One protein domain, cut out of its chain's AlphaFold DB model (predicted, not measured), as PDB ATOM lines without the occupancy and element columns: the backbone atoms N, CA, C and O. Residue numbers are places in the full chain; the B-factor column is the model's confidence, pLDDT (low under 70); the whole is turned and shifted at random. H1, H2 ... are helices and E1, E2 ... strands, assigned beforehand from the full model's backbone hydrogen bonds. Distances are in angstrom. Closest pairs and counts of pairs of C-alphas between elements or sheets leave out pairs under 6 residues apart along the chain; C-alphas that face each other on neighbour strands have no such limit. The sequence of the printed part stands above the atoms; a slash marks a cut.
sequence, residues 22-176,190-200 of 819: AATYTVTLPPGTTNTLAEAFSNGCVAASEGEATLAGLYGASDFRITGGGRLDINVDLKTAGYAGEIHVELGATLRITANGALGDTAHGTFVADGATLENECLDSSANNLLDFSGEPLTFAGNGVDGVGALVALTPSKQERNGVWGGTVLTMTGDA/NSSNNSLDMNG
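Overview. This is residues 22 to 176 and 190 to 200 of the 819 residues of an uncharacterized protein of Lentisphaerae bacterium (UniProt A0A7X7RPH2). The chain is wound in stacked turns, passing back and forth between two twisted sheets set partly face to face as a sandwich with crossed strands, E3 E1 E4 E6 E8 E10 E12 E13 and E2 E5 E7 E9 E11. Tight links such as E4 to E5 and E6 to E7 join the sheets along one side; on the other side the turns return through H1, H3 and long loops. The 166 printed residues hold, along the chain, E1 E2 H1 E3 H2 E4 E5 H3 E6 E7 E8 E9 E10 E11 E12 E13, mostly strand, with under half of the residues in named elements. The larger sheet is mixed, the smaller all parallel. The whole is compact, with a radius of gyration of the C-alphas of 15.1 A and spans of 43 by 35 by 30 A.

Along the chain. In the larger sheet stand E3, residues 46 to 48, E1, 24 to 29, E4, 63 to 68, E6, 86 to 89, E8, 110 to 112, E10, 138 to 142, E12, 169 to 176, and E13, 195 to 197. E1 begins at C-alpha 24 (2.221, 32.183, -29.394) and is 16.5 A long, E4 16.7 A and E12 15.3 A; E13 ends at C-alpha 197 (-23.144, 25.761, -38.370). In the smaller sheet stand E2, 34 to 36, E5, 71 to 74, E7, 94 to 97, E9, 117 to 120, and E11, 151 to 153. The helices are H1, 37 to 42, H2, 55 to 58, and H3, 78 to 81.

Arrangement. Edge strand E3 is antiparallel to E1 at 160 degrees, with N 26 and O 47 2.8 A apart. E1 and E4 are parallel at 19 degrees, N 25 and O 63 2.8 A apart. E12 bends by 90 degrees at residue 173 and is parallel to E10, N 140 and O 171 2.9 A apart. In the smaller sheet E5 and E7 are parallel at 21 degrees, N 72 and O 94 2.9 A apart. The facing parts of the sandwich, two sheets face to face, are 9.9 A centre to centre. H1 and H2 only graze the larger sheet. H1 is also on the smaller one, and H3 is on neither. Every O i to N i+4 pair of H1 is within hydrogen-bond range; H2 and H3 are too short for one.

Size, cuts and confidence. The farthest C-alphas, of Gly 51 and Gln 159, are 45.7 A apart. Residues 177 to 189 are not printed, leaving 21.7 A between C-alphas 176 and 190. Links E7 to E8, E9 to E10 and E11 to E12 are long. Confidence is under 70 at residues 104, 123 to 135, 156 to 168 and 190 to 194.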
ATOM      1  N   ALA A  22       3.237  38.333 -33.751       76.31
ATOM      2  CA  ALA A  22       2.913  38.355 -32.329       76.31
ATOM      3  C   ALA A  22       3.038  36.937 -31.741       76.31
ATOM      4  O   ALA A  22       2.671  35.966 -32.400       76.31
ATOM      5  N   ALA A  23       3.592  36.824 -30.532       86.69
ATOM      6  CA  ALA A  23       4.005  35.546 -29.955       86.69
ATOM      7  C   ALA A  23       2.829  34.573 -29.738       86.69
ATOM      8  O   ALA A  23       1.704  34.998 -29.472       86.69
ATOM      9  N   THR A  24       3.118  33.272 -29.805       92.69
ATOM     10  CA  THR A  24       2.221  32.183 -29.394       92.69
ATOM     11  C   THR A  24       2.550  31.778 -27.963       92.69
ATOM     12  O   THR A  24       3.716  31.544 -27.636       92.69
ATOM     13  N   TYR A  25       1.536  31.649 -27.116       95.81
ATOM     14  CA  TYR A  25       1.667  31.155 -25.747       95.81
ATOM     15  C   TYR A  25       1.094  29.744 -25.655       95.81
ATOM     16  O   TYR A  25       0.009  29.481 -26.156       95.81
ATOM     17  N   THR A  26       1.803  28.819 -25.011       96.44
ATOM     18  CA  THR A  26       1.351  27.436 -24.814       96.44
ATOM     19  C   THR A  26       1.397  27.069 -23.338       96.44
ATOM     20  O   THR A  26       2.458  27.099 -22.718       96.44
ATOM     21  N   VAL A  27       0.248  26.693 -22.783       96.75
ATOM     22  CA  VAL A  27       0.105  26.131 -21.439       96.75
ATOM     23  C   VAL A  27       0.098  24.611 -21.551       96.75
ATOM     24  O   VAL A  27      -0.742  24.056 -22.253       96.75
ATOM     25  N   THR A  28       0.999  23.928 -20.847       96.12
ATOM     26  CA  THR A  28       1.023  22.457 -20.765       96.12
ATOM     27  C   THR A  28       0.784  22.005 -19.330       96.12
ATOM     28  O   THR A  28       1.649  22.193 -18.471       96.12
ATOM     29  N   LEU A  29      -0.373  21.397 -19.055       93.12
ATOM     30  CA  LEU A  29      -0.728  20.922 -17.711       93.12
ATOM     31  C   LEU A  29      -0.617  19.391 -17.584       93.12
ATOM     32  O   LEU A  29      -1.088  18.665 -18.465       93.12
ATOM     33  N   PRO A  30      -0.028  18.863 -16.492       89.38
ATOM     34  CA  PRO A  30       0.020  17.422 -16.251       89.38
ATOM     35  C   PRO A  30      -1.376  16.800 -16.053       89.38
ATOM     36  O   PRO A  30      -2.265  17.461 -15.506       89.38
ATOM     37  N   PRO A  31      -1.569  15.515 -16.409       88.56
ATOM     38  CA  PRO A  31      -2.821  14.799 -16.169       88.56
ATOM     39  C   PRO A  31      -3.325  14.906 -14.725       88.56
ATOM     40  O   PRO A  31      -2.560  14.699 -13.782       88.56
ATOM     41  N   GLY A  32      -4.613  15.216 -14.556       84.25
ATOM     42  CA  GLY A  32      -5.265  15.300 -13.241       84.25
ATOM     43  C   GLY A  32      -4.927  16.547 -12.414       84.25
ATOM     44  O   GLY A  32      -5.310  16.620 -11.249       84.25
ATOM     45  N   THR A  33      -4.219  17.523 -12.989       92.00
ATOM     46  CA  THR A  33      -3.965  18.822 -12.342       92.00
ATOM     47  C   THR A  33      -5.023  19.852 -12.731       92.00
ATOM     48  O   THR A  33      -5.639  19.762 -13.793       92.00
ATOM     49  N   THR A  34      -5.255  20.837 -11.865       94.38
ATOM     50  CA  THR A  34      -6.081  22.012 -12.164       94.38
ATOM     51  C   THR A  34      -5.321  23.248 -11.722       94.38
ATOM     52  O   THR A  34      -4.977  23.347 -10.547       94.38
ATOM     53  N   ASN A  35      -5.065  24.164 -12.654       95.19
ATOM     54  CA  ASN A  35      -4.398  25.432 -12.373       95.19
ATOM     55  C   ASN A  35      -5.271  26.576 -12.885       95.19
ATOM     56  O   ASN A  35      -5.784  26.516 -14.001       95.19
ATOM     57  N   THR A  36      -5.372  27.660 -12.126       94.62
ATOM     58  CA  THR A  36      -5.790  28.958 -12.669       94.62
ATOM     59  C   THR A  36      -4.736  29.503 -13.636       94.62
ATOM     60  O   THR A  36      -3.570  29.095 -13.598       94.62
ATOM     61  N   LEU A  37      -5.104  30.474 -14.478       92.94
ATOM     62  CA  LEU A  37      -4.154  31.119 -15.393       92.94
ATOM     63  C   LEU A  37      -2.902  31.644 -14.665       92.94
ATOM     64  O   LEU A  37      -1.781  31.384 -15.095       92.94
ATOM     65  N   ALA A  38      -3.071  32.319 -13.525       92.69
ATOM     66  CA  ALA A  38      -1.953  32.841 -12.735       92.69
ATOM     67  C   ALA A  38      -1.074  31.731 -12.123       92.69
ATOM     68  O   ALA A  38       0.156  31.857 -12.088       92.69
ATOM     69  N   GLU A  39      -1.682  30.634 -11.666       95.00
ATOM     70  CA  GLU A  39      -0.948  29.466 -11.163       95.00
ATOM     71  C   GLU A  39      -0.176  28.769 -12.280       95.00
ATOM     72  O   GLU A  39       0.953  28.348 -12.050       95.00
ATOM     73  N   ALA A  40      -0.715  28.692 -13.500       94.44
ATOM     74  CA  ALA A  40       0.002  28.126 -14.639       94.44
ATOM     75  C   ALA A  40       1.308  28.888 -14.929       94.44
ATOM     76  O   ALA A  40       2.347  28.254 -15.116       94.44
ATOM     77  N   PHE A  41       1.291  30.227 -14.891       93.81
ATOM     78  CA  PHE A  41       2.512  31.037 -15.000       93.81
ATOM     79  C   PHE A  41       3.459  30.813 -13.814       93.81
ATOM     80  O   PHE A  41       4.651  30.583 -14.009       93.81
ATOM     81  N   SER A  42       2.932  30.824 -12.587       92.88
ATOM     82  CA  SER A  42       3.738  30.677 -11.362       92.88
ATOM     83  C   SER A  42       4.402  29.301 -11.245       92.88
ATOM     84  O   SER A  42       5.512  29.186 -10.730       92.88
ATOM     85  N   ASN A  43       3.740  28.265 -11.760       93.06
ATOM     86  CA  ASN A  43       4.213  26.883 -11.752       93.06
ATOM     87  C   ASN A  43       5.116  26.552 -12.954       93.06
ATOM     88  O   ASN A  43       5.540  25.406 -13.096       93.06
ATOM     89  N   GLY A  44       5.413  27.526 -13.826       91.50
ATOM     90  CA  GLY A  44       6.255  27.322 -15.008       91.50
ATOM     91  C   GLY A  44       5.616  26.431 -16.078       91.50
ATOM     92  O   GLY A  44       6.326  25.800 -16.855       91.50
ATOM     93  N   CYS A  45       4.283  26.359 -16.121       93.81
ATOM     94  CA  CYS A  45       3.537  25.555 -17.092       93.81
ATOM     95  C   CYS A  45       3.326  26.270 -18.438       93.81
ATOM     96  O   CYS A  45       2.713  25.687 -19.330       93.81
ATOM     97  N   VAL A  46       3.779  27.522 -18.579       95.50
ATOM     98  CA  VAL A  46       3.558  28.361 -19.766       95.50
ATOM     99  C   VAL A  46       4.870  28.620 -20.494       95.50
ATOM    100  O   VAL A  46       5.842  29.069 -19.890       95.50
ATOM    101  N   ALA A  47       4.879  28.385 -21.803       94.56
ATOM    102  CA  ALA A  47       5.963  28.746 -22.705       94.56
ATOM    103  C   ALA A  47       5.479  29.787 -23.724       94.56
ATOM    104  O   ALA A  47       4.336  29.724 -24.171       94.56
ATOM    105  N   ALA A  48       6.349  30.722 -24.102       93.25
ATOM    106  CA  ALA A  48       6.119  31.652 -25.205       93.25
ATOM    107  C   ALA A  48       7.033  31.273 -26.380       93.25
ATOM    108  O   ALA A  48       8.179  30.872 -26.167       93.25
ATOM    109  N   SER A  49       6.544  31.398 -27.615       91.88
ATOM    110  CA  SER A  49       7.343  31.152 -28.826       91.88
ATOM    111  C   SER A  49       8.499  32.143 -28.970       91.88
ATOM    112  O   SER A  49       9.523  31.821 -29.570       91.88
ATOM    113  N   GLU A  50       8.335  33.341 -28.407       84.75
ATOM    114  CA  GLU A  50       9.328  34.408 -28.368       84.75
ATOM    115  C   GLU A  50       9.282  35.111 -27.001       84.75
ATOM    116  O   GLU A  50       8.208  35.421 -26.488       84.75
ATOM    117  N   GLY A  51      10.450  35.397 -26.419       83.12
ATOM    118  CA  GLY A  51      10.561  36.127 -25.152       83.12
ATOM    119  C   GLY A  51      10.251  35.304 -23.893       83.12
ATOM    120  O   GLY A  51      10.186  34.078 -23.915       83.12
ATOM    121  N   GLU A  52      10.128  36.000 -22.760       86.44
ATOM    122  CA  GLU A  52       9.772  35.398 -21.471       86.44
ATOM    123  C   GLU A  52       8.246  35.254 -21.348       86.44
ATOM    124  O   GLU A  52       7.489  36.192 -21.622       86.44
ATOM    125  N   ALA A  53       7.786  34.083 -20.900       90.31
ATOM    126  CA  ALA A  53       6.370  33.811 -20.693       90.31
ATOM    127  C   ALA A  53       5.843  34.581 -19.468       90.31
ATOM    128  O   ALA A  53       5.890  34.102 -18.338       90.31
ATOM    129  N   THR A  54       5.320  35.783 -19.701       91.56
ATOM    130  CA  THR A  54       4.680  36.618 -18.675       91.56
ATOM    131  C   THR A  54       3.194  36.812 -18.965       91.56
ATOM    132  O   THR A  54       2.778  36.840 -20.124       91.56
ATOM    133  N   LEU A  55       2.394  37.006 -17.911       88.31
ATOM    134  CA  LEU A  55       0.958  37.271 -18.042       88.31
ATOM    135  C   LEU A  55       0.673  38.562 -18.831       88.31
ATOM    136  O   LEU A  55      -0.251  38.601 -19.630       88.31
ATOM    137  N   ALA A  56       1.495  39.602 -18.654       87.69
ATOM    138  CA  ALA A  56       1.372  40.841 -19.422       87.69
ATOM    139  C   ALA A  56       1.703  40.644 -20.911       87.69
ATOM    140  O   ALA A  56       1.091  41.282 -21.763       87.69
ATOM    141  N   GLY A  57       2.657  39.759 -21.224       87.31
ATOM    142  CA  GLY A  57       2.995  39.412 -22.603       87.31
ATOM    143  C   GLY A  57       1.883  38.636 -23.313       87.31
ATOM    144  O   GLY A  57       1.649  38.878 -24.494       87.31
ATOM    145  N   LEU A  58       1.136  37.792 -22.585       89.69
ATOM    146  CA  LEU A  58      -0.025  37.074 -23.127       89.69
ATOM    147  C   LEU A  58      -1.070  38.031 -23.710       89.69
ATOM    148  O   LEU A  58      -1.625  37.740 -24.759       89.69
ATOM    149  N   TYR A  59      -1.316  39.191 -23.093       89.06
ATOM    150  CA  TYR A  59      -2.320  40.139 -23.593       89.06
ATOM    151  C   TYR A  59      -2.003  40.695 -24.990       89.06
ATOM    152  O   TYR A  59      -2.914  41.116 -25.688       89.06
ATOM    153  N   GLY A  60      -0.737  40.678 -25.421       86.62
ATOM    154  CA  GLY A  60      -0.324  41.064 -26.776       86.62
ATOM    155  C   GLY A  60      -0.071  39.886 -27.724       86.62
ATOM    156  O   GLY A  60       0.479  40.097 -28.806       86.62
ATOM    157  N   ALA A  61      -0.389  38.657 -27.309       89.12
ATOM    158  CA  ALA A  61      -0.173  37.446 -28.094       89.12
ATOM    159  C   ALA A  61      -1.201  37.299 -29.225       89.12
ATOM    160  O   ALA A  61      -2.315  37.813 -29.134       89.12
ATOM    161  N   SER A  62      -0.825  36.575 -30.285       89.88
ATOM    162  CA  SER A  62      -1.746  36.243 -31.387       89.88
ATOM    163  C   SER A  62      -2.454  34.902 -31.209       89.88
ATOM    164  O   SER A  62      -3.492  34.682 -31.826       89.88
ATOM    165  N   ASP A  63      -1.889  34.010 -30.396       92.31
ATOM    166  CA  ASP A  63      -2.346  32.630 -30.257       92.31
ATOM    167  C   ASP A  63      -2.071  32.134 -28.830       92.31
ATOM    168  O   ASP A  63      -0.964  32.303 -28.298       92.31
ATOM    169  N   PHE A  64      -3.078  31.523 -28.214       94.38
ATOM    170  CA  PHE A  64      -3.021  30.942 -26.885       94.38
ATOM    171  C   PHE A  64      -3.491  29.486 -26.896       94.38
ATOM    172  O   PHE A  64      -4.673  29.191 -27.052       94.38
ATOM    173  N   ARG A  65      -2.555  28.560 -26.678       96.06
ATOM    174  CA  ARG A  65      -2.776  27.114 -26.764       96.06
ATOM    175  C   ARG A  65      -2.782  26.452 -25.399       96.06
ATOM    176  O   ARG A  65      -1.861  26.644 -24.605       96.06
ATOM    177  N   ILE A  66      -3.774  25.614 -25.149       96.38
ATOM    178  CA  ILE A  66      -3.917  24.816 -23.937       96.38
ATOM    179  C   ILE A  66      -3.735  23.353 -24.330       96.38
ATOM    180  O   ILE A  66      -4.480  22.835 -25.153       96.38
ATOM    181  N   THR A  67      -2.744  22.684 -23.744       95.12
ATOM    182  CA  THR A  67      -2.415  21.283 -24.027       95.12
ATOM    183  C   THR A  67      -2.063  20.506 -22.751       95.12
ATOM    184  O   THR A  67      -1.949  21.062 -21.653       95.12
ATOM    185  N   GLY A  68      -1.865  19.197 -22.894       91.19
ATOM    186  CA  GLY A  68      -1.672  18.261 -21.788       91.19
ATOM    187  C   GLY A  68      -2.993  17.748 -21.210       91.19
ATOM    188  O   GLY A  68      -4.061  18.178 -21.614       91.19
ATOM    189  N   GLY A  69      -2.921  16.796 -20.273       89.25
ATOM    190  CA  GLY A  69      -4.103  16.129 -19.697       89.25
ATOM    191  C   GLY A  69      -4.720  16.832 -18.480       89.25
ATOM    192  O   GLY A  69      -5.475  16.209 -17.731       89.25
ATOM    193  N   GLY A  70      -4.288  18.058 -18.185       91.25
ATOM    194  CA  GLY A  70      -4.766  18.847 -17.050       91.25
ATOM    195  C   GLY A  70      -5.848  19.853 -17.440       91.25
ATOM    196  O   GLY A  70      -6.168  20.032 -18.615       91.25
ATOM    197  N   ARG A  71      -6.395  20.538 -16.432       95.25
ATOM    198  CA  ARG A  71      -7.433  21.557 -16.602       95.25
ATOM    199  C   ARG A  71      -6.920  22.964 -16.296       95.25
ATOM    200  O   ARG A  71      -6.392  23.202 -15.210       95.25
ATOM    201  N   LEU A  72      -7.107  23.896 -17.227       96.25
ATOM    202  CA  LEU A  72      -6.816  25.318 -17.036       96.25
ATOM    203  C   LEU A  72      -8.098  26.081 -16.694       96.25
ATOM    204  O   LEU A  72      -9.064  26.001 -17.444       96.25
ATOM    205  N   ASP A  73      -8.077  26.876 -15.628       93.88
ATOM    206  CA  ASP A  73      -9.177  27.766 -15.253       93.88
ATOM    207  C   ASP A  73      -8.832  29.226 -15.605       93.88
ATOM    208  O   ASP A  73      -7.921  29.827 -15.020       93.88
ATOM    209  N   ILE A  74      -9.579  29.830 -16.534       90.12
ATOM    210  CA  ILE A  74      -9.508  31.273 -16.807       90.12
ATOM    211  C   ILE A  74     -10.560  31.977 -15.950       90.12
ATOM    212  O   ILE A  74     -11.764  31.951 -16.225       90.12
ATOM    213  N   ASN A  75     -10.076  32.599 -14.879       87.25
ATOM    214  CA  ASN A  75     -10.849  33.338 -13.883       87.25
ATOM    215  C   ASN A  75     -10.633  34.860 -13.966       87.25
ATOM    216  O   ASN A  75     -10.880  35.580 -12.999       87.25
ATOM    217  N   VAL A  76     -10.162  35.348 -15.114       85.81
ATOM    218  CA  VAL A  76      -9.903  36.766 -15.394       85.81
ATOM    219  C   VAL A  76     -10.548  37.173 -16.717       85.81
ATOM    220  O   VAL A  76     -10.735  36.337 -17.596       85.81
ATOM    221  N   ASP A  77     -10.863  38.458 -16.858       85.44
ATOM    222  CA  ASP A  77     -11.358  39.054 -18.103       85.44
ATOM    223  C   ASP A  77     -10.169  39.357 -19.035       85.44
ATOM    224  O   ASP A  77      -9.493  40.382 -18.894       85.44
ATOM    225  N   LEU A  78      -9.868  38.425 -19.944       85.62
ATOM    226  CA  LEU A  78      -8.786  38.551 -20.922       85.62
ATOM    227  C   LEU A  78      -9.059  39.669 -21.931       85.62
ATOM    228  O   LEU A  78      -8.132  40.393 -22.304       85.62
ATOM    229  N   LYS A  79     -10.319  39.853 -22.321       81.12
ATOM    230  CA  LYS A  79     -10.741  40.891 -23.259       81.12
ATOM    231  C   LYS A  79     -10.466  42.292 -22.719       81.12
ATOM    232  O   LYS A  79      -9.818  43.096 -23.387       81.12
ATOM    233  N   THR A  80     -10.903  42.594 -21.496       84.94
ATOM    234  CA  THR A  80     -10.624  43.889 -20.845       84.94
ATOM    235  C   THR A  80      -9.130  44.055 -20.552       84.94
ATOM    236  O   THR A  80      -8.623  45.178 -20.563       84.94
ATOM    237  N   ALA A  81      -8.403  42.954 -20.339       85.94
ATOM    238  CA  ALA A  81      -6.949  42.971 -20.208       85.94
ATOM    239  C   ALA A  81      -6.202  43.219 -21.537       85.94
ATOM    240  O   ALA A  81      -5.006  43.512 -21.510       85.94
ATOM    241  N   GLY A  82      -6.899  43.175 -22.678       85.50
ATOM    242  CA  GLY A  82      -6.377  43.537 -23.996       85.50
ATOM    243  C   GLY A  82      -6.047  42.361 -24.915       85.50
ATOM    244  O   GLY A  82      -5.513  42.604 -25.993       85.50
ATOM    245  N   TYR A  83      -6.364  41.122 -24.524       87.50
ATOM    246  CA  TYR A  83      -6.164  39.953 -25.378       87.50
ATOM    247  C   TYR A  83      -7.098  39.978 -26.593       87.50
ATOM    248  O   TYR A  83      -8.309  40.144 -26.456       87.50
ATOM    249  N   ALA A  84      -6.518  39.775 -27.774       85.06
ATOM    250  CA  ALA A  84      -7.203  39.800 -29.064       85.06
ATOM    251  C   ALA A  84      -6.596  38.756 -30.023       85.06
ATOM    252  O   ALA A  84      -6.346  39.054 -31.184       85.06
ATOM    253  N   GLY A  85      -6.255  37.570 -29.509       88.19
ATOM    254  CA  GLY A  85      -5.698  36.456 -30.286       88.19
ATOM    255  C   GLY A  85      -6.635  35.247 -30.334       88.19
ATOM    256  O   GLY A  85      -7.676  35.229 -29.678       88.19
ATOM    257  N   GLU A  86      -6.254  34.215 -31.084       92.31
ATOM    258  CA  GLU A  86      -6.984  32.941 -31.141       92.31
ATOM    259  C   GLU A  86      -6.728  32.082 -29.899       92.31
ATOM    260  O   GLU A  86      -5.645  32.126 -29.318       92.31
ATOM    261  N   ILE A  87      -7.697  31.265 -29.492       93.00
ATOM    262  CA  ILE A  87      -7.533  30.324 -28.374       93.00
ATOM    263  C   ILE A  87      -7.690  28.899 -28.897       93.00
ATOM    264  O   ILE A  87      -8.707  28.579 -29.500       93.00
ATOM    265  N   HIS A  88      -6.726  28.021 -28.631       95.69
ATOM    266  CA  HIS A  88      -6.756  26.621 -29.067       95.69
ATOM    267  C   HIS A  88      -6.733  25.686 -27.857       95.69
ATOM    268  O   HIS A  88      -5.771  25.664 -27.091       95.69
ATOM    269  N   VAL A  89      -7.790  24.896 -27.679       96.56
ATOM    270  CA  VAL A  89      -7.865  23.816 -26.689       96.56
ATOM    271  C   VAL A  89      -7.539  22.511 -27.406       96.56
ATOM    272  O   VAL A  89      -8.335  21.995 -28.191       96.56
ATOM    273  N   GLU A  90      -6.335  22.009 -27.166       96.38
ATOM    274  CA  GLU A  90      -5.762  20.870 -27.879       96.38
ATOM    275  C   GLU A  90      -6.237  19.533 -27.294       96.38
ATOM    276  O   GLU A  90      -6.706  19.454 -26.156       96.38
ATOM    277  N   LEU A  91      -6.073  18.454 -28.066       94.50
ATOM    278  CA  LEU A  91      -6.451  17.088 -27.678       94.50
ATOM    279  C   LEU A  91      -6.018  16.745 -26.240       94.50
ATOM    280  O   LEU A  91      -4.840  16.840 -25.887       94.50
ATOM    281  N   GLY A  92      -6.973  16.261 -25.442       92.12
ATOM    282  CA  GLY A  92      -6.755  15.825 -24.063       92.12
ATOM    283  C   GLY A  92      -6.779  16.948 -23.025       92.12
ATOM    284  O   GLY A  92      -6.794  16.638 -21.835       92.12
ATOM    285  N   ALA A  93      -6.818  18.214 -23.449       95.19
ATOM    286  CA  ALA A  93      -6.867  19.352 -22.544       95.19
ATOM    287  C   ALA A  93      -8.299  19.765 -22.196       95.19
ATOM    288  O   ALA A  93      -9.226  19.652 -23.006       95.19
ATOM    289  N   THR A  94      -8.448  20.321 -20.993       96.31
ATOM    290  CA  THR A  94      -9.688  20.957 -20.548       96.31
ATOM    291  C   THR A  94      -9.440  22.429 -20.240       96.31
ATOM    292  O   THR A  94      -8.563  22.767 -19.443       96.31
ATOM    293  N   LEU A  95     -10.239  23.314 -20.826       94.31
ATOM    294  CA  LEU A  95     -10.283  24.733 -20.489       94.31
ATOM    295  C   LEU A  95     -11.608  25.033 -19.783       94.31
ATOM    296  O   LEU A  95     -12.664  24.782 -20.353       94.31
ATOM    297  N   ARG A  96     -11.579  25.591 -18.570       91.94
ATOM    298  CA  ARG A  96     -12.770  26.089 -17.873       91.94
ATOM    299  C   ARG A  96     -12.765  27.603 -17.789       91.94
ATOM    300  O   ARG A  96     -11.812  28.230 -17.331       91.94
ATOM    301  N   ILE A  97     -13.896  28.181 -18.157       86.88
ATOM    302  CA  ILE A  97     -14.157  29.610 -18.103       86.88
ATOM    303  C   ILE A  97     -15.036  29.917 -16.898       86.88
ATOM    304  O   ILE A  97     -16.134  29.367 -16.773       86.88
ATOM    305  N   THR A  98     -14.566  30.822 -16.039       81.25
ATOM    306  CA  THR A  98     -15.303  31.251 -14.836       81.25
ATOM    307  C   THR A  98     -15.513  32.761 -14.726       81.25
ATOM    308  O   THR A  98     -16.245  33.212 -13.846       81.25
ATOM    309  N   ALA A  99     -14.920  33.548 -15.630       77.88
ATOM    310  CA  ALA A  99     -15.056  35.002 -15.684       77.88
ATOM    311  C   ALA A  99     -15.707  35.483 -16.993       77.88
ATOM    312  O   ALA A  99     -15.543  34.872 -18.049       77.88
ATOM    313  N   ASN A 100     -16.414  36.614 -16.930       75.12
ATOM    314  CA  ASN A 100     -16.880  37.324 -18.125       75.12
ATOM    315  C   ASN A 100     -15.680  37.865 -18.913       75.12
ATOM    316  O   ASN A 100     -14.728  38.349 -18.303       75.12
ATOM    317  N   GLY A 101     -15.719  37.780 -20.247       74.94
ATOM    318  CA  GLY A 101     -14.601  38.211 -21.100       74.94
ATOM    319  C   GLY A 101     -13.342  37.339 -20.981       74.94
ATOM    320  O   GLY A 101     -12.249  37.774 -21.321       74.94
ATOM    321  N   ALA A 102     -13.472  36.112 -20.468       78.31
ATOM    322  CA  ALA A 102     -12.371  35.151 -20.364       78.31
ATOM    323  C   ALA A 102     -11.896  34.588 -21.711       78.31
ATOM    324  O   ALA A 102     -10.834  33.972 -21.758       78.31
ATOM    325  N   LEU A 103     -12.680  34.766 -22.773       77.12
ATOM    326  CA  LEU A 103     -12.240  34.529 -24.144       77.12
ATOM    327  C   LEU A 103     -11.890  35.872 -24.812       77.12
ATOM    328  O   LEU A 103     -12.083  36.927 -24.203       77.12
ATOM    329  N   GLY A 104     -11.283  35.819 -25.995       67.44
ATOM    330  CA  GLY A 104     -10.778  36.973 -26.733       67.44
ATOM    331  C   GLY A 104     -11.847  37.936 -27.268       67.44
ATOM    332  O   GLY A 104     -12.710  38.452 -26.550       67.44
ATOM    333  N   ASP A 105     -11.704  38.314 -28.536       75.00
ATOM    334  CA  ASP A 105     -12.521  39.342 -29.178       75.00
ATOM    335  C   ASP A 105     -13.469  38.755 -30.239       75.00
ATOM    336  O   ASP A 105     -13.593  37.552 -30.412       75.00
ATOM    337  N   THR A 106     -14.196  39.614 -30.953       73.38
ATOM    338  CA  THR A 106     -15.141  39.173 -31.994       73.38
ATOM    339  C   THR A 106     -14.487  38.858 -33.339       73.38
ATOM    340  O   THR A 106     -15.186  38.457 -34.268       73.38
ATOM    341  N   ALA A 107     -13.197  39.154 -33.498       78.81
ATOM    342  CA  ALA A 107     -12.464  39.005 -34.752       78.81
ATOM    343  C   ALA A 107     -11.671  37.692 -34.810       78.81
ATOM    344  O   ALA A 107     -11.434  37.182 -35.906       78.81
ATOM    345  N   HIS A 108     -11.301  37.146 -33.654       84.50
ATOM    346  CA  HIS A 108     -10.557  35.899 -33.494       84.50
ATOM    347  C   HIS A 108     -11.457  34.822 -32.891       84.50
ATOM    348  O   HIS A 108     -12.511  35.135 -32.352       84.50
ATOM    349  N   GLY A 109     -11.087  33.551 -33.047       88.25
ATOM    350  CA  GLY A 109     -11.918  32.427 -32.621       88.25
ATOM    351  C   GLY A 109     -11.300  31.601 -31.502       88.25
ATOM    352  O   GLY A 109     -10.078  31.552 -31.336       88.25
ATOM    353  N   THR A 110     -12.165  30.877 -30.800       91.31
ATOM    354  CA  THR A 110     -11.770  29.762 -29.941       91.31
ATOM    355  C   THR A 110     -11.972  28.439 -30.691       91.31
ATOM    356  O   THR A 110     -13.011  28.214 -31.314       91.31
ATOM    357  N   PHE A 111     -10.992  27.540 -30.625       94.75
ATOM    358  CA  PHE A 111     -10.961  26.254 -31.316       94.75
ATOM    359  C   PHE A 111     -10.809  25.123 -30.300       94.75
ATOM    360  O   PHE A 111      -9.865  25.107 -29.515       94.75
ATOM    361  N   VAL A 112     -11.730  24.166 -30.313       96.06
ATOM    362  CA  VAL A 112     -11.722  22.987 -29.440       96.06
ATOM    363  C   VAL A 112     -11.479  21.757 -30.306       96.06
ATOM    364  O   VAL A 112     -12.334  21.375 -31.108       96.06
ATOM    365  N   ALA A 113     -10.297  21.160 -30.170       96.06
ATOM    366  CA  ALA A 113      -9.914  19.973 -30.923       96.06
ATOM    367  C   ALA A 113     -10.780  18.755 -30.548       96.06
ATOM    368  O   ALA A 113     -11.302  18.660 -29.435       96.06
ATOM    369  N   ASP A 114     -10.887  17.782 -31.458       96.44
ATOM    370  CA  ASP A 114     -11.506  16.492 -31.138       96.44
ATOM    371  C   ASP A 114     -10.774  15.838 -29.953       96.44
ATOM    372  O   ASP A 114      -9.549  15.709 -29.952       96.44
ATOM    373  N   GLY A 115     -11.534  15.475 -28.919       94.88
ATOM    374  CA  GLY A 115     -11.026  14.952 -27.650       94.88
ATOM    375  C   GLY A 115     -10.571  16.012 -26.637       94.88
ATOM    376  O   GLY A 115      -9.994  15.639 -25.616       94.88
ATOM    377  N   ALA A 116     -10.820  17.302 -26.883       96.31
ATOM    378  CA  ALA A 116     -10.617  18.401 -25.935       96.31
ATOM    379  C   ALA A 116     -11.953  18.911 -25.362       96.31
ATOM    380  O   ALA A 116     -13.005  18.721 -25.972       96.31
ATOM    381  N   THR A 117     -11.932  19.570 -24.201       95.56
ATOM    382  CA  THR A 117     -13.156  20.055 -23.539       95.56
ATOM    383  C   THR A 117     -13.078  21.535 -23.176       95.56
ATOM    384  O   THR A 117     -12.138  21.981 -22.521       95.56
ATOM    385  N   LEU A 118     -14.129  22.280 -23.526       92.38
ATOM    386  CA  LEU A 118     -14.387  23.637 -23.058       92.38
ATOM    387  C   LEU A 118     -15.559  23.647 -22.067       92.38
ATOM    388  O   LEU A 118     -16.696  23.320 -22.407       92.38
ATOM    389  N   GLU A 119     -15.287  24.050 -20.835       90.00
ATOM    390  CA  GLU A 119     -16.249  24.161 -19.743       90.00
ATOM    391  C   GLU A 119     -16.619  25.624 -19.484       90.00
ATOM    392  O   GLU A 119     -15.758  26.505 -19.483       90.00
ATOM    393  N   ASN A 120     -17.888  25.881 -19.177       82.00
ATOM    394  CA  ASN A 120     -18.323  27.150 -18.599       82.00
ATOM    395  C   ASN A 120     -18.957  26.944 -17.215       82.00
ATOM    396  O   ASN A 120     -19.723  26.003 -16.990       82.00
ATOM    397  N   GLU A 121     -18.623  27.817 -16.267       79.81
ATOM    398  CA  GLU A 121     -19.145  27.774 -14.900       79.81
ATOM    399  C   GLU A 121     -19.256  29.196 -14.330       79.81
ATOM    400  O   GLU A 121     -18.252  29.848 -14.054       79.81
ATOM    401  N   CYS A 122     -20.478  29.701 -14.148       71.50
ATOM    402  CA  CYS A 122     -20.704  30.988 -13.498       71.50
ATOM    403  C   CYS A 122     -20.629  30.806 -11.979       71.50
ATOM    404  O   CYS A 122     -21.493  30.162 -11.377       71.50
ATOM    405  N   LEU A 123     -19.584  31.370 -11.368       68.94
ATOM    406  CA  LEU A 123     -19.334  31.274  -9.927       68.94
ATOM    407  C   LEU A 123     -20.057  32.360  -9.108       68.94
ATOM    408  O   LEU A 123     -20.186  32.218  -7.891       68.94
ATOM    409  N   ASP A 124     -20.551  33.433  -9.740       60.66
ATOM    410  CA  ASP A 124     -21.302  34.500  -9.065       60.66
ATOM    411  C   ASP A 124     -22.807  34.196  -9.047       60.66
ATOM    412  O   ASP A 124     -23.529  34.402 -10.019       60.66
ATOM    413  N   SER A 125     -23.303  33.725  -7.901       56.03
ATOM    414  CA  SER A 125     -24.726  33.420  -7.705       56.03
ATOM    415  C   SER A 125     -25.605  34.637  -7.372       56.03
ATOM    416  O   SER A 125     -26.797  34.461  -7.111       56.03
ATOM    417  N   SER A 126     -25.030  35.842  -7.263       49.81
ATOM    418  CA  SER A 126     -25.698  37.033  -6.710       49.81
ATOM    419  C   SER A 126     -26.190  38.040  -7.755       49.81
ATOM    420  O   SER A 126     -27.034  38.880  -7.436       49.81
ATOM    421  N   ALA A 127     -25.730  37.929  -9.000       46.66
ATOM    422  CA  ALA A 127     -26.140  38.768 -10.119       46.66
ATOM    423  C   ALA A 127     -26.658  37.908 -11.282       46.66
ATOM    424  O   ALA A 127     -26.189  36.793 -11.491       46.66
ATOM    425  N   ASN A 128     -27.579  38.442 -12.092       49.38
ATOM    426  CA  ASN A 128     -28.026  37.832 -13.360       49.38
ATOM    427  C   ASN A 128     -26.925  37.886 -14.450       49.38
ATOM    428  O   ASN A 128     -27.219  38.077 -15.631       49.38
ATOM    429  N   ASN A 129     -25.653  37.809 -14.058       46.78
ATOM    430  CA  ASN A 129     -24.514  37.984 -14.940       46.78
ATOM    431  C   ASN A 129     -24.321  36.710 -15.769       46.78
ATOM    432  O   ASN A 129     -23.872  35.675 -15.279       46.78
ATOM    433  N   LEU A 130     -24.694  36.819 -17.041       56.28
ATOM    434  CA  LEU A 130     -24.432  35.844 -18.091       56.28
ATOM    435  C   LEU A 130     -22.914  35.761 -18.306       56.28
ATOM    436  O   LEU A 130     -22.288  36.805 -18.485       56.28
ATOM    437  N   LEU A 131     -22.341  34.551 -18.343       61.97
ATOM    438  CA  LEU A 131     -21.070  34.341 -19.046       61.97
ATOM    439  C   LEU A 131     -21.328  34.652 -20.526       61.97
ATOM    440  O   LEU A 131     -21.877  33.826 -21.254       61.97
ATOM    441  N   ASP A 132     -21.036  35.889 -20.927       60.28
ATOM    442  CA  ASP A 132     -21.249  36.394 -22.283       60.28
ATOM    443  C   ASP A 132     -19.965  36.257 -23.105       60.28
ATOM    444  O   ASP A 132     -18.961  36.927 -22.841       60.28
ATOM    445  N   PHE A 133     -20.019  35.410 -24.133       69.25
ATOM    446  CA  PHE A 133     -18.938  35.213 -25.104       69.25
ATOM    447  C   PHE A 133     -18.823  36.380 -26.096       69.25
ATOM    448  O   PHE A 133     -17.940  36.398 -26.948       69.25
ATOM    449  N   SER A 134     -19.690  37.392 -25.972       63.56
ATOM    450  CA  SER A 134     -19.547  38.727 -26.554       63.56
ATOM    451  C   SER A 134     -19.347  38.787 -28.074       63.56
ATOM    452  O   SER A 134     -18.827  39.793 -28.553       63.56
ATOM    453  N   GLY A 135     -19.744  37.768 -28.839       68.62
ATOM    454  CA  GLY A 135     -19.547  37.723 -30.296       68.62
ATOM    455  C   GLY A 135     -18.485  36.742 -30.791       68.62
ATOM    456  O   GLY A 135     -18.442  36.506 -31.994       68.62
ATOM    457  N   GLU A 136     -17.630  36.199 -29.921       78.88
ATOM    458  CA  GLU A 136     -16.460  35.410 -30.333       78.88
ATOM    459  C   GLU A 136     -16.852  34.078 -30.988       78.88
ATOM    460  O   GLU A 136     -17.520  33.284 -30.328       78.88
ATOM    461  N   PRO A 137     -16.454  33.785 -32.239       86.19
ATOM    462  CA  PRO A 137     -16.731  32.504 -32.893       86.19
ATOM    463  C   PRO A 137     -16.085  31.309 -32.177       86.19
ATOM    464  O   PRO A 137     -14.921  31.360 -31.782       86.19
ATOM    465  N   LEU A 138     -16.818  30.199 -32.076       89.19
ATOM    466  CA  LEU A 138     -16.341  28.959 -31.464       89.19
ATOM    467  C   LEU A 138     -16.389  27.813 -32.473       89.19
ATOM    468  O   LEU A 138     -17.451  27.488 -33.006       89.19
ATOM    469  N   THR A 139     -15.253  27.158 -32.689       93.25
ATOM    470  CA  THR A 139     -15.136  25.966 -33.534       93.25
ATOM    471  C   THR A 139     -14.870  24.741 -32.672       93.25
ATOM    472  O   THR A 139     -14.011  24.791 -31.797       93.25
ATOM    473  N   PHE A 140     -15.583  23.636 -32.893       95.25
ATOM    474  CA  PHE A 140     -15.449  22.446 -32.047       95.25
ATOM    475  C   PHE A 140     -15.753  21.136 -32.784       95.25
ATOM    476  O   PHE A 140     -16.429  21.113 -33.818       95.25
ATOM    477  N   ALA A 141     -15.249  20.036 -32.230       96.69
ATOM    478  CA  ALA A 141     -15.562  18.666 -32.623       96.69
ATOM    479  C   ALA A 141     -15.370  17.712 -31.435       96.69
ATOM    480  O   ALA A 141     -14.710  18.045 -30.451       96.69
ATOM    481  N   GLY A 142     -15.917  16.506 -31.544       96.62
ATOM    482  CA  GLY A 142     -15.600  15.403 -30.652       96.62
ATOM    483  C   GLY A 142     -16.475  15.278 -29.409       96.62
ATOM    484  O   GLY A 142     -17.389  16.056 -29.123       96.62
ATOM    485  N   ASN A 143     -16.164  14.248 -28.630       95.00
ATOM    486  CA  ASN A 143     -16.865  13.914 -27.389       95.00
ATOM    487  C   ASN A 143     -16.211  14.530 -26.144       95.00
ATOM    488  O   ASN A 143     -16.669  14.277 -25.031       95.00
ATOM    489  N   GLY A 144     -15.156  15.320 -26.337       94.06
ATOM    490  CA  GLY A 144     -14.319  15.878 -25.286       94.06
ATOM    491  C   GLY A 144     -13.556  14.851 -24.457       94.06
ATOM    492  O   GLY A 144     -13.602  13.644 -24.713       94.06
ATOM    493  N   VAL A 145     -12.842  15.354 -23.454       92.56
ATOM    494  CA  VAL A 145     -12.063  14.552 -22.508       92.56
ATOM    495  C   VAL A 145     -13.007  13.610 -21.755       92.56
ATOM    496  O   VAL A 145     -14.082  14.010 -21.303       92.56
ATOM    497  N   ASP A 146     -12.639  12.328 -21.685       89.50
ATOM    498  CA  ASP A 146     -13.397  11.252 -21.027       89.50
ATOM    499  C   ASP A 146     -14.863  11.088 -21.486       89.50
ATOM    500  O   ASP A 146     -15.677  10.454 -20.809       89.50
ATOM    501  N   GLY A 147     -15.228  11.632 -22.653       89.38
ATOM    502  CA  GLY A 147     -16.597  11.566 -23.170       89.38
ATOM    503  C   GLY A 147     -17.596  12.443 -22.405       89.38
ATOM    504  O   GLY A 147     -18.800  12.157 -22.416       89.38
ATOM    505  N   VAL A 148     -17.117  13.481 -21.714       87.31
ATOM    506  CA  VAL A 148     -17.964  14.424 -20.964       87.31
ATOM    507  C   VAL A 148     -18.613  15.460 -21.887       87.31
ATOM    508  O   VAL A 148     -19.665  15.989 -21.549       87.31
ATOM    509  N   GLY A 149     -18.062  15.699 -23.074       92.06
ATOM    510  CA  GLY A 149     -18.537  16.664 -24.068       92.06
ATOM    511  C   GLY A 149     -17.410  17.590 -24.519       92.06
ATOM    512  O   GLY A 149     -16.583  18.006 -23.707       92.06
ATOM    513  N   ALA A 150     -17.386  17.932 -25.810       94.19
ATOM    514  CA  ALA A 150     -16.495  18.972 -26.323       94.19
ATOM    515  C   ALA A 150     -16.835  20.326 -25.692       94.19
ATOM    516  O   ALA A 150     -15.941  21.090 -25.346       94.19
ATOM    517  N   LEU A 151     -18.128  20.582 -25.471       90.44
ATOM    518  CA  LEU A 151     -18.617  21.748 -24.743       90.44
ATOM    519  C   LEU A 151     -19.433  21.307 -23.526       90.44
ATOM    520  O   LEU A 151     -20.328  20.467 -23.637       90.44
ATOM    521  N   VAL A 152     -19.165  21.892 -22.363       88.25
ATOM    522  CA  VAL A 152     -19.811  21.502 -21.105       88.25
ATOM    523  C   VAL A 152     -20.286  22.733 -20.341       88.25
ATOM    524  O   VAL A 152     -19.507  23.633 -20.036       88.25
ATOM    525  N   ALA A 153     -21.573  22.768 -20.004       81.38
ATOM    526  CA  ALA A 153     -22.167  23.836 -19.208       81.38
ATOM    527  C   ALA A 153     -22.444  23.370 -17.774       81.38
ATOM    528  O   ALA A 153     -23.359  22.574 -17.536       81.38
ATOM    529  N   LEU A 154     -21.665  23.882 -16.816       79.62
ATOM    530  CA  LEU A 154     -21.628  23.412 -15.423       79.62
ATOM    531  C   LEU A 154     -22.454  24.252 -14.442       79.62
ATOM    532  O   LEU A 154     -22.609  23.852 -13.294       79.62
ATOM    533  N   THR A 155     -23.018  25.381 -14.870       71.50
ATOM    534  CA  THR A 155     -23.766  26.291 -13.983       71.50
ATOM    535  C   THR A 155     -25.159  25.728 -13.619       71.50
ATOM    536  O   THR A 155     -26.022  25.662 -14.505       71.50
ATOM    537  N   PRO A 156     -25.449  25.372 -12.346       60.53
ATOM    538  CA  PRO A 156     -26.774  24.925 -11.901       60.53
ATOM    539  C   PRO A 156     -27.701  26.136 -11.670       60.53
ATOM    540  O   PRO A 156     -27.340  27.073 -10.965       60.53
ATOM    541  N   SER A 157     -28.906  26.160 -12.250       55.75
ATOM    542  CA  SER A 157     -29.752  27.373 -12.251       55.75
ATOM    543  C   SER A 157     -30.415  27.699 -10.901       55.75
ATOM    544  O   SER A 157     -30.961  26.799 -10.258       55.75
ATOM    545  N   LYS A 158     -30.551  29.002 -10.579       49.28
ATOM    546  CA  LYS A 158     -31.656  29.522  -9.744       49.28
ATOM    547  C   LYS A 158     -32.576  30.544 -10.422       49.28
ATOM    548  O   LYS A 158     -33.745  30.534 -10.053       49.28
ATOM    549  N   GLN A 159     -32.161  31.370 -11.387       45.19
ATOM    550  CA  GLN A 159     -33.070  32.315 -12.066       45.19
ATOM    551  C   GLN A 159     -32.644  32.578 -13.527       45.19
ATOM    552  O   GLN A 159     -31.463  32.631 -13.825       45.19
ATOM    553  N   GLU A 160     -33.654  32.622 -14.402       43.69
ATOM    554  CA  GLU A 160     -33.748  33.023 -15.822       43.69
ATOM    555  C   GLU A 160     -32.500  33.100 -16.742       43.69
ATOM    556  O   GLU A 160     -31.607  33.913 -16.561       43.69
ATOM    557  N   ARG A 161     -32.583  32.366 -17.870       49.00
ATOM    558  CA  ARG A 161     -31.924  32.634 -19.171       49.00
ATOM    559  C   ARG A 161     -30.394  32.774 -19.174       49.00
ATOM    560  O   ARG A 161     -29.863  33.622 -19.884       49.00
ATOM    561  N   ASN A 162     -29.671  31.872 -18.511       48.12
ATOM    562  CA  ASN A 162     -28.261  31.661 -18.849       48.12
ATOM    563  C   ASN A 162     -28.171  31.061 -20.260       48.12
ATOM    564  O   ASN A 162     -28.482  29.887 -20.477       48.12
ATOM    565  N   GLY A 163     -27.806  31.899 -21.228       52.94
ATOM    566  CA  GLY A 163     -27.487  31.479 -22.583       52.94
ATOM    567  C   GLY A 163     -26.248  30.598 -22.576       52.94
ATOM    568  O   GLY A 163     -25.141  31.103 -22.422       52.94
ATOM    569  N   VAL A 164     -26.419  29.292 -22.747       57.16
ATOM    570  CA  VAL A 164     -25.309  28.369 -22.967       57.16
ATOM    571  C   VAL A 164     -24.686  28.718 -24.309       57.16
ATOM    572  O   VAL A 164     -25.350  28.648 -25.344       57.16
ATOM    573  N   TRP A 165     -23.428  29.163 -24.263       64.12
ATOM    574  CA  TRP A 165     -22.690  29.656 -25.432       64.12
ATOM    575  C   TRP A 165     -23.449  30.783 -26.156       64.12
ATOM    576  O   TRP A 165     -23.603  30.791 -27.375       64.12
ATOM    577  N   GLY A 166     -24.026  31.712 -25.387       57.56
ATOM    578  CA  GLY A 166     -24.757  32.851 -25.934       57.56
ATOM    579  C   GLY A 166     -23.845  33.899 -26.566       57.56
ATOM    580  O   GLY A 166     -22.769  34.171 -26.050       57.56
ATOM    581  N   GLY A 167     -24.307  34.506 -27.662       58.16
ATOM    582  CA  GLY A 167     -23.598  35.600 -28.321       58.16
ATOM    583  C   GLY A 167     -22.549  35.153 -29.339       58.16
ATOM    584  O   GLY A 167     -21.852  36.017 -29.835       58.16
ATOM    585  N   THR A 168     -22.417  33.863 -29.666       69.50
ATOM    586  CA  THR A 168     -21.366  33.331 -30.558       69.50
ATOM    587  C   THR A 168     -21.929  32.624 -31.801       69.50
ATOM    588  O   THR A 168     -23.087  32.190 -31.830       69.50
ATOM    589  N   VAL A 169     -21.094  32.519 -32.839       79.94
ATOM    590  CA  VAL A 169     -21.267  31.600 -33.970       79.94
ATOM    591  C   VAL A 169     -20.588  30.277 -33.624       79.94
ATOM    592  O   VAL A 169     -19.368  30.217 -33.482       79.94
ATOM    593  N   LEU A 170     -21.383  29.216 -33.508       88.06
ATOM    594  CA  LEU A 170     -20.915  27.862 -33.227       88.06
ATOM    595  C   LEU A 170     -20.662  27.123 -34.542       88.06
ATOM    596  O   LEU A 170     -21.596  26.970 -35.322       88.06
ATOM    597  N   THR A 171     -19.446  26.630 -34.769       92.38
ATOM    598  CA  THR A 171     -19.069  25.898 -35.989       92.38
ATOM    599  C   THR A 171     -18.574  24.497 -35.658       92.38
ATOM    600  O   THR A 171     -17.592  24.319 -34.937       92.38
ATOM    601  N   MET A 172     -19.236  23.483 -36.205       95.31
ATOM    602  CA  MET A 172     -18.822  22.089 -36.074       95.31
ATOM    603  C   MET A 172     -17.854  21.708 -37.197       95.31
ATOM    604  O   MET A 172     -18.099  22.005 -38.367       95.31
ATOM    605  N   THR A 173     -16.772  21.019 -36.834       96.31
ATOM    606  CA  THR A 173     -15.791  20.434 -37.780       96.31
ATOM    607  C   THR A 173     -15.792  18.901 -37.777       96.31
ATOM    608  O   THR A 173     -15.067  18.269 -38.543       96.31
ATOM    609  N   GLY A 174     -16.617  18.308 -36.917       96.56
ATOM    610  CA  GLY A 174     -16.846  16.879 -36.773       96.56
ATOM    611  C   GLY A 174     -18.087  16.634 -35.915       96.56
ATOM    612  O   GLY A 174     -18.676  17.578 -35.379       96.56
ATOM    613  N   ASP A 175     -18.478  15.369 -35.766       98.00
ATOM    614  CA  ASP A 175     -19.523  14.997 -34.808       98.00
ATOM    615  C   ASP A 175     -19.108  15.433 -33.403       98.00
ATOM    616  O   ASP A 175     -17.947  15.279 -33.020       98.00
ATOM    617  N   ALA A 176     -20.041  15.994 -32.637       96.00
ATOM    618  CA  ALA A 176     -19.723  16.606 -31.355       96.00
ATOM    619  C   ALA A 176     -20.781  16.334 -30.289       96.00
ATOM    620  O   ALA A 176     -21.962  16.138 -30.583       96.00
ATOM    621  N   ASN A 190     -30.941  33.555 -27.207       53.69
ATOM    622  CA  ASN A 190     -31.969  34.255 -27.987       53.69
ATOM    623  C   ASN A 190     -31.541  35.601 -28.630       53.69
ATOM    624  O   ASN A 190     -32.389  36.462 -28.870       53.69
ATOM    625  N   SER A 191     -30.252  35.850 -28.866       56.91
ATOM    626  CA  SER A 191     -29.811  37.052 -29.591       56.91
ATOM    627  C   SER A 191     -29.841  36.807 -31.100       56.91
ATOM    628  O   SER A 191     -29.481  35.733 -31.569       56.91
ATOM    629  N   SER A 192     -30.237  37.822 -31.875       52.31
ATOM    630  CA  SER A 192     -30.396  37.776 -33.341       52.31
ATOM    631  C   SER A 192     -29.136  37.401 -34.136       52.31
ATOM    632  O   SER A 192     -29.226  37.216 -35.344       52.31
ATOM    633  N   ASN A 193     -27.980  37.306 -33.473       54.56
ATOM    634  CA  ASN A 193     -26.673  37.081 -34.090       54.56
ATOM    635  C   ASN A 193     -26.127  35.661 -33.851       54.56
ATOM    636  O   ASN A 193     -25.034  35.356 -34.317       54.56
ATOM    637  N   ASN A 194     -26.852  34.795 -33.133       66.25
ATOM    638  CA  ASN A 194     -26.364  33.450 -32.822       66.25
ATOM    639  C   ASN A 194     -26.729  32.490 -33.952       66.25
ATOM    640  O   ASN A 194     -27.889  32.429 -34.361       66.25
ATOM    641  N   SER A 195     -25.756  31.715 -34.423       79.06
ATOM    642  CA  SER A 195     -25.987  30.654 -35.403       79.06
ATOM    643  C   SER A 195     -25.212  29.394 -35.039       79.06
ATOM    644  O   SER A 195     -24.173  29.458 -34.382       79.06
ATOM    645  N   LEU A 196     -25.768  28.251 -35.429       87.94
ATOM    646  CA  LEU A 196     -25.122  26.950 -35.354       87.94
ATOM    647  C   LEU A 196     -24.853  26.482 -36.783       87.94
ATOM    648  O   LEU A 196     -25.778  26.195 -37.541       87.94
ATOM    649  N   ASP A 197     -23.589  26.405 -37.151       91.44
ATOM    650  CA  ASP A 197     -23.144  25.761 -38.370       91.44
ATOM    651  C   ASP A 197     -22.747  24.317 -38.054       91.44
ATOM    652  O   ASP A 197     -21.746  24.064 -37.382       91.44
ATOM    653  N   MET A 198     -23.564  23.363 -38.498       94.06
ATOM    654  CA  MET A 198     -23.329  21.946 -38.227       94.06
ATOM    655  C   MET A 198     -22.467  21.280 -39.295       94.06
ATOM    656  O   MET A 198     -22.002  20.171 -39.058       94.06
ATOM    657  N   ASN A 199     -22.279  21.902 -40.467       94.62
ATOM    658  CA  ASN A 199     -21.515  21.343 -41.591       94.62
ATOM    659  C   ASN A 199     -21.837  19.867 -41.926       94.62
ATOM    660  O   ASN A 199     -20.959  19.099 -42.311       94.62
ATOM    661  N   GLY A 200     -23.100  19.446 -41.781       95.06
ATOM    662  CA  GLY A 200     -23.528  18.063 -42.028       95.06
ATOM    663  C   GLY A 200     -23.233  17.062 -40.901       95.06
ATOM    664  O   GLY A 200     -23.554  15.885 -41.046       95.06
TER     665      GLY A 200